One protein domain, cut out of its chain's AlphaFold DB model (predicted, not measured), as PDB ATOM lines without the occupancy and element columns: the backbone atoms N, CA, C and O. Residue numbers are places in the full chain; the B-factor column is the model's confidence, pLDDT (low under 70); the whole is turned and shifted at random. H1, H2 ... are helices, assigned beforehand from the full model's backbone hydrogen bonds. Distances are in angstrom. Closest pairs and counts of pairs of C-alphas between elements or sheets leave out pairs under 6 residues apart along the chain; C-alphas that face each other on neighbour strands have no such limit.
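What this domain is: This is residues 2 to 51 of the 132 residues of a protein of Paragonimus westermani (UniProt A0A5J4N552). One straight helix, H2, has a short helix, H1, beside its later part, and a wide open loop of residues 8 to 33 swings out past the first end of H2 and makes much of the length. The printed part has 50 residues with two named helices, H1 then H2, and no named strand; the class is all helix, with 21 residues in named elements, under half. It is loose, with a radius of gyration of the C-alphas of 13.0 A and spans of 42 by 19 by 14 A.

Where its parts are: H2, residues 34 to 48, runs 20.6 A from C-alpha 34 at (-15.575, -26.934, 24.469) to C-alpha 48 at (-1.570, -38.621, 14.984). H1, residues 2 to 7, measures 8.8 A and begins at C-alpha 2, (1.974, -37.935, 29.102).

How they stand to each other: H1 and H2 are close but not clearly touching; their closest C-alphas, of Gly 4 and Ala 43, are 7.3 A apart. They run opposite ways at a shallow tilt of 19 degrees. In H1 and H2 every O i to N i+4 pair is within hydrogen-bond range.

The domain as a whole: The C-alphas farthest apart, of Lys 21 and Val 51, are 42.5 A apart. The printed part has no cut. The link from H1 to H2 is long, 26 residues. Residues 14 to 34 have pLDDT under 70.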
ATOM      1  N   LEU A   2       2.133 -38.363  27.694       87.56
ATOM      2  CA  LEU A   2       1.974 -37.935  29.102       87.56
ATOM      3  C   LEU A   2       0.722 -37.070  29.329       87.56
ATOM      4  O   LEU A   2      -0.005 -37.263  30.293       87.56
ATOM      5  N   THR A   3       0.443 -36.163  28.396       87.69
ATOM      6  CA  THR A   3      -0.722 -35.274  28.435       87.69
ATOM      7  C   THR A   3      -2.051 -36.029  28.440       87.69
ATOM      8  O   THR A   3      -2.957 -35.630  29.154       87.69
ATOM      9  N   GLY A   4      -2.158 -37.136  27.699       90.75
ATOM     10  CA  GLY A   4      -3.360 -37.970  27.733       90.75
ATOM     11  C   GLY A   4      -3.542 -38.625  29.099       90.75
ATOM     12  O   GLY A   4      -4.614 -38.539  29.668       90.75
ATOM     13  N   TYR A   5      -2.469 -39.176  29.671       93.00
ATOM     14  CA  TYR A   5      -2.512 -39.822  30.987       93.00
ATOM     15  C   TYR A   5      -2.907 -38.864  32.123       93.00
ATOM     16  O   TYR A   5      -3.733 -39.209  32.955       93.00
ATOM     17  N   ILE A   6      -2.339 -37.653  32.154       92.38
ATOM     18  CA  ILE A   6      -2.609 -36.676  33.224       92.38
ATOM     19  C   ILE A   6      -4.066 -36.194  33.207       92.38
ATOM     20  O   ILE A   6      -4.624 -35.905  34.262       92.38
ATOM     21  N   PHE A   7      -4.659 -36.058  32.019       88.94
ATOM     22  CA  PHE A   7      -5.972 -35.436  31.838       88.94
ATOM     23  C   PHE A   7      -7.108 -36.438  31.597       88.94
ATOM     24  O   PHE A   7      -8.256 -36.019  31.434       88.94
ATOM     25  N   ASP A   8      -6.812 -37.737  31.579       90.88
ATOM     26  CA  ASP A   8      -7.816 -38.777  31.383       90.88
ATOM     27  C   ASP A   8      -8.845 -38.799  32.523       90.88
ATOM     28  O   ASP A   8      -8.515 -38.600  33.693       90.88
ATOM     29  N   GLY A   9     -10.118 -38.979  32.169       86.75
ATOM     30  CA  GLY A   9     -11.247 -38.963  33.106       86.75
ATOM     31  C   GLY A   9     -11.526 -37.622  33.807       86.75
ATOM     32  O   GLY A   9     -12.502 -37.520  34.552       86.75
ATOM     33  N   LEU A  10     -10.715 -36.583  33.582       84.56
ATOM     34  CA  LEU A  10     -10.921 -35.274  34.197       84.56
ATOM     35  C   LEU A  10     -11.954 -34.443  33.423       84.56
ATOM     36  O   LEU A  10     -12.107 -34.546  32.206       84.56
ATOM     37  N   ASN A  11     -12.634 -33.548  34.139       77.81
ATOM     38  CA  ASN A  11     -13.500 -32.524  33.563       77.81
ATOM     39  C   ASN A  11     -13.113 -31.161  34.145       77.81
ATOM     40  O   ASN A  11     -13.037 -31.010  35.364       77.81
ATOM     41  N   TRP A  12     -12.826 -30.183  33.286       75.25
ATOM     42  CA  TRP A  12     -12.307 -28.878  33.700       75.25
ATOM     43  C   TRP A  12     -12.740 -27.755  32.751       75.25
ATOM     44  O   TRP A  12     -13.089 -27.972  31.590       75.25
ATOM     45  N   CYS A  13     -12.720 -26.524  33.255       71.44
ATOM     46  CA  CYS A  13     -13.149 -25.325  32.540       71.44
ATOM     47  C   CYS A  13     -12.497 -24.070  33.151       71.44
ATOM     48  O   CYS A  13     -11.923 -24.129  34.237       71.44
ATOM     49  N   ASP A  14     -12.561 -22.937  32.443       61.03
ATOM     50  CA  ASP A  14     -12.079 -21.655  32.970       61.03
ATOM     51  C   ASP A  14     -13.015 -21.135  34.074       61.03
ATOM     52  O   ASP A  14     -14.235 -21.072  33.905       61.03
ATOM     53  N   LYS A  15     -12.414 -20.692  35.183       54.59
ATOM     54  CA  LYS A  15     -13.088 -20.058  36.315       54.59
ATOM     55  C   LYS A  15     -13.873 -18.803  35.913       54.59
ATOM     56  O   LYS A  15     -14.905 -18.524  36.512       54.59
ATOM     57  N   ASN A  16     -13.417 -18.052  34.908       55.94
ATOM     58  CA  ASN A  16     -14.133 -16.868  34.414       55.94
ATOM     59  C   ASN A  16     -15.396 -17.226  33.611       55.94
ATOM     60  O   ASN A  16     -16.281 -16.388  33.454       55.94
ATOM     61  N   ILE A  17     -15.495 -18.473  33.138       53.62
ATOM     62  CA  ILE A  17     -16.673 -19.030  32.460       53.62
ATOM     63  C   ILE A  17     -17.606 -19.706  33.483       53.62
ATOM     64  O   ILE A  17     -18.824 -19.697  33.314       53.62
ATOM     65  N   THR A  18     -17.076 -20.217  34.600       49.69
ATOM     66  CA  THR A  18     -17.868 -20.669  35.757       49.69
ATOM     67  C   THR A  18     -18.042 -19.541  36.764       49.69
ATOM     68  O   THR A  18     -17.282 -19.436  37.724       49.69
ATOM     69  N   GLY A  19     -19.039 -18.685  36.541       41.03
ATOM     70  CA  GLY A  19     -19.313 -17.492  37.345       41.03
ATOM     71  C   GLY A  19     -19.060 -17.643  38.851       41.03
ATOM     72  O   GLY A  19     -19.927 -18.089  39.593       41.03
ATOM     73  N   GLY A  20     -17.868 -17.227  39.291       42.97
ATOM     74  CA  GLY A  20     -17.536 -16.707  40.620       42.97
ATOM     75  C   GLY A  20     -17.909 -17.494  41.884       42.97
ATOM     76  O   GLY A  20     -17.677 -16.957  42.964       42.97
ATOM     77  N   LYS A  21     -18.474 -18.706  41.837       40.78
ATOM     78  CA  LYS A  21     -19.000 -19.369  43.043       40.78
ATOM     79  C   LYS A  21     -18.610 -20.844  43.136       40.78
ATOM     80  O   LYS A  21     -19.242 -21.700  42.537       40.78
ATOM     81  N   GLY A  22     -17.630 -21.105  44.006       46.06
ATOM     82  CA  GLY A  22     -17.394 -22.408  44.631       46.06
ATOM     83  C   GLY A  22     -16.509 -23.377  43.846       46.06
ATOM     84  O   GLY A  22     -16.549 -23.439  42.624       46.06
ATOM     85  N   TYR A  23     -15.714 -24.155  44.582       41.62
ATOM     86  CA  TYR A  23     -15.012 -25.343  44.091       41.62
ATOM     87  C   TYR A  23     -16.029 -26.464  43.831       41.62
ATOM     88  O   TYR A  23     -16.094 -27.441  44.573       41.62
ATOM     89  N   THR A  24     -16.887 -26.302  42.829       41.88
ATOM     90  CA  THR A  24     -17.767 -27.372  42.357       41.88
ATOM     91  C   THR A  24     -17.116 -28.035  41.145       41.88
ATOM     92  O   THR A  24     -16.618 -27.369  40.241       41.88
ATOM     93  N   THR A  25     -17.083 -29.368  41.124       42.72
ATOM     94  CA  THR A  25     -16.573 -30.166  39.989       42.72
ATOM     95  C   THR A  25     -17.526 -30.159  38.791       42.72
ATOM     96  O   THR A  25     -17.194 -30.641  37.710       42.72
ATOM     97  N   THR A  26     -18.720 -29.591  38.961       45.84
ATOM     98  CA  THR A  26     -19.736 -29.461  37.922       45.84
ATOM     99  C   THR A  26     -19.559 -28.128  37.201       45.84
ATOM    100  O   THR A  26     -20.158 -27.115  37.559       45.84
ATOM    101  N   CYS A  27     -18.722 -28.124  36.163       51.41
ATOM    102  CA  CYS A  27     -18.645 -27.016  35.215       51.41
ATOM    103  C   CYS A  27     -20.029 -26.793  34.581       51.41
ATOM    104  O   CYS A  27     -20.478 -27.591  33.756       51.41
ATOM    105  N   GLY A  28     -20.711 -25.707  34.956       45.91
ATOM    106  CA  GLY A  28     -21.984 -25.257  34.375       45.91
ATOM    107  C   GLY A  28     -21.829 -24.697  32.958       45.91
ATOM    108  O   GLY A  28     -22.296 -23.601  32.669       45.91
ATOM    109  N   CYS A  29     -21.126 -25.410  32.079       52.41
ATOM    110  CA  CYS A  29     -20.912 -25.002  30.698       52.41
ATOM    111  C   CYS A  29     -22.225 -25.166  29.918       52.41
ATOM    112  O   CYS A  29     -22.578 -26.269  29.502       52.41
ATOM    113  N   THR A  30     -22.941 -24.064  29.697       49.59
ATOM    114  CA  THR A  30     -24.170 -24.005  28.878       49.59
ATOM    115  C   THR A  30     -23.929 -24.298  27.392       49.59
ATOM    116  O   THR A  30     -24.874 -24.511  26.640       49.59
ATOM    117  N   GLY A  31     -22.668 -24.420  26.974       47.88
ATOM    118  CA  GLY A  31     -22.255 -25.187  25.805       47.88
ATOM    119  C   GLY A  31     -21.277 -26.260  26.267       47.88
ATOM    120  O   GLY A  31     -20.206 -25.920  26.762       47.88
ATOM    121  N   LYS A  32     -21.652 -27.542  26.160       44.03
ATOM    122  CA  LYS A  32     -20.817 -28.703  26.523       44.03
ATOM    123  C   LYS A  32     -19.326 -28.445  26.284       44.03
ATOM    124  O   LYS A  32     -18.959 -28.072  25.177       44.03
ATOM    125  N   ALA A  33     -18.486 -28.766  27.267       56.62
ATOM    126  CA  ALA A  33     -17.179 -29.384  27.043       56.62
ATOM    127  C   ALA A  33     -16.213 -28.740  26.016       56.62
ATOM    128  O   ALA A  33     -15.285 -29.421  25.603       56.62
ATOM    129  N   GLN A  34     -16.360 -27.476  25.592       66.31
ATOM    130  CA  GLN A  34     -15.575 -26.934  24.469       66.31
ATOM    131  C   GLN A  34     -14.070 -26.922  24.747       66.31
ATOM    132  O   GLN A  34     -13.295 -27.267  23.863       66.31
ATOM    133  N   MET A  35     -13.655 -26.595  25.976       73.94
ATOM    134  CA  MET A  35     -12.242 -26.620  26.380       73.94
ATOM    135  C   MET A  35     -11.687 -28.044  26.463       73.94
ATOM    136  O   MET A  35     -10.652 -28.320  25.866       73.94
ATOM    137  N   VAL A  36     -12.384 -28.958  27.148       82.62
ATOM    138  CA  VAL A  36     -11.987 -30.377  27.248       82.62
ATOM    139  C   VAL A  36     -11.930 -31.015  25.857       82.62
ATOM    140  O   VAL A  36     -10.957 -31.667  25.495       82.62
ATOM    141  N   TYR A  37     -12.938 -30.764  25.027       81.25
ATOM    142  CA  TYR A  37     -13.012 -31.257  23.657       81.25
ATOM    143  C   TYR A  37     -11.923 -30.659  22.758       81.25
ATOM    144  O   TYR A  37     -11.275 -31.395  22.016       81.25
ATOM    145  N   ALA A  38     -11.678 -29.346  22.829       83.56
ATOM    146  CA  ALA A  38     -10.600 -28.696  22.085       83.56
ATOM    147  C   ALA A  38      -9.224 -29.213  22.522       83.56
ATOM    148  O   ALA A  38      -8.364 -29.454  21.674       83.56
ATOM    149  N   PHE A  39      -9.035 -29.436  23.824       88.06
ATOM    150  CA  PHE A  39      -7.836 -30.064  24.363       88.06
ATOM    151  C   PHE A  39      -7.631 -31.455  23.762       88.06
ATOM    152  O   PHE A  39      -6.576 -31.701  23.178       88.06
ATOM    153  N   TRP A  40      -8.639 -32.330  23.821       89.88
ATOM    154  CA  TRP A  40      -8.525 -33.683  23.275       89.88
ATOM    155  C   TRP A  40      -8.310 -33.681  21.763       89.88
ATOM    156  O   TRP A  40      -7.431 -34.391  21.286       89.88
ATOM    157  N   LYS A  41      -8.987 -32.809  21.004       90.44
ATOM    158  CA  LYS A  41      -8.700 -32.620  19.572       90.44
ATOM    159  C   LYS A  41      -7.258 -32.179  19.321       90.44
ATOM    160  O   LYS A  41      -6.613 -32.691  18.411       90.44
ATOM    161  N   SER A  42      -6.731 -31.251  20.116       90.44
ATOM    162  CA  SER A  42      -5.342 -30.793  19.993       90.44
ATOM    163  C   SER A  42      -4.344 -31.911  20.316       90.44
ATOM    164  O   SER A  42      -3.398 -32.137  19.556       90.44
ATOM    165  N   ALA A  43      -4.588 -32.662  21.392       91.81
ATOM    166  CA  ALA A  43      -3.777 -33.809  21.783       91.81
ATOM    167  C   ALA A  43      -3.796 -34.908  20.707       91.81
ATOM    168  O   ALA A  43      -2.728 -35.334  20.265       91.81
ATOM    169  N   SER A  44      -4.976 -35.287  20.207       95.12
ATOM    170  CA  SER A  44      -5.160 -36.229  19.093       95.12
ATOM    171  C   SER A  44      -4.452 -35.775  17.814       95.12
ATOM    172  O   SER A  44      -3.755 -36.557  17.169       95.12
ATOM    173  N   ASN A  45      -4.548 -34.490  17.458       95.00
ATOM    174  CA  ASN A  45      -3.836 -33.917  16.311       95.00
ATOM    175  C   ASN A  45      -2.312 -34.016  16.473       95.00
ATOM    176  O   ASN A  45      -1.596 -34.344  15.530       95.00
ATOM    177  N   ALA A  46      -1.793 -33.722  17.666       93.94
ATOM    178  CA  ALA A  46      -0.364 -33.820  17.944       93.94
ATOM    179  C   ALA A  46       0.124 -35.277  17.961       93.94
ATOM    180  O   ALA A  46       1.233 -35.552  17.502       93.94
ATOM    181  N   TYR A  47      -0.693 -36.199  18.473       95.56
ATOM    182  CA  TYR A  47      -0.394 -37.627  18.520       95.56
ATOM    183  C   TYR A  47      -0.365 -38.247  17.119       95.56
ATOM    184  O   TYR A  47       0.651 -38.814  16.719       95.56
ATOM    185  N   SER A  48      -1.428 -38.058  16.336       96.12
ATOM    186  CA  SER A  48      -1.570 -38.621  14.984       96.12
ATOM    187  C   SER A  48      -0.506 -38.144  13.989       96.12
ATOM    188  O   SER A  48      -0.183 -38.864  13.057       96.12
ATOM    189  N   LYS A  49       0.120 -36.978  14.196       95.50
ATOM    190  CA  LYS A  49       1.274 -36.530  13.386       95.50
ATOM    191  C   LYS A  49       2.566 -37.310  13.651       95.50
ATOM    192  O   LYS A  49       3.515 -37.202  12.880       95.50
ATOM    193  N   ARG A  50       2.646 -38.024  14.775       95.31
ATOM    194  CA  ARG A  50       3.870 -38.693  15.245       95.31
ATOM    195  C   ARG A  50       3.841 -40.207  15.070       95.31
ATOM    196  O   ARG A  50       4.888 -40.823  15.247       95.31
ATOM    197  N   VAL A  51       2.688 -40.794  14.751       95.62
ATOM    198  CA  VAL A  51       2.578 -42.240  14.506       95.62
ATOM    199  C   VAL A  51       3.353 -42.625  13.246       95.62
ATOM    200  O   VAL A  51       3.508 -41.803  12.342       95.62
TER     201      VAL A  51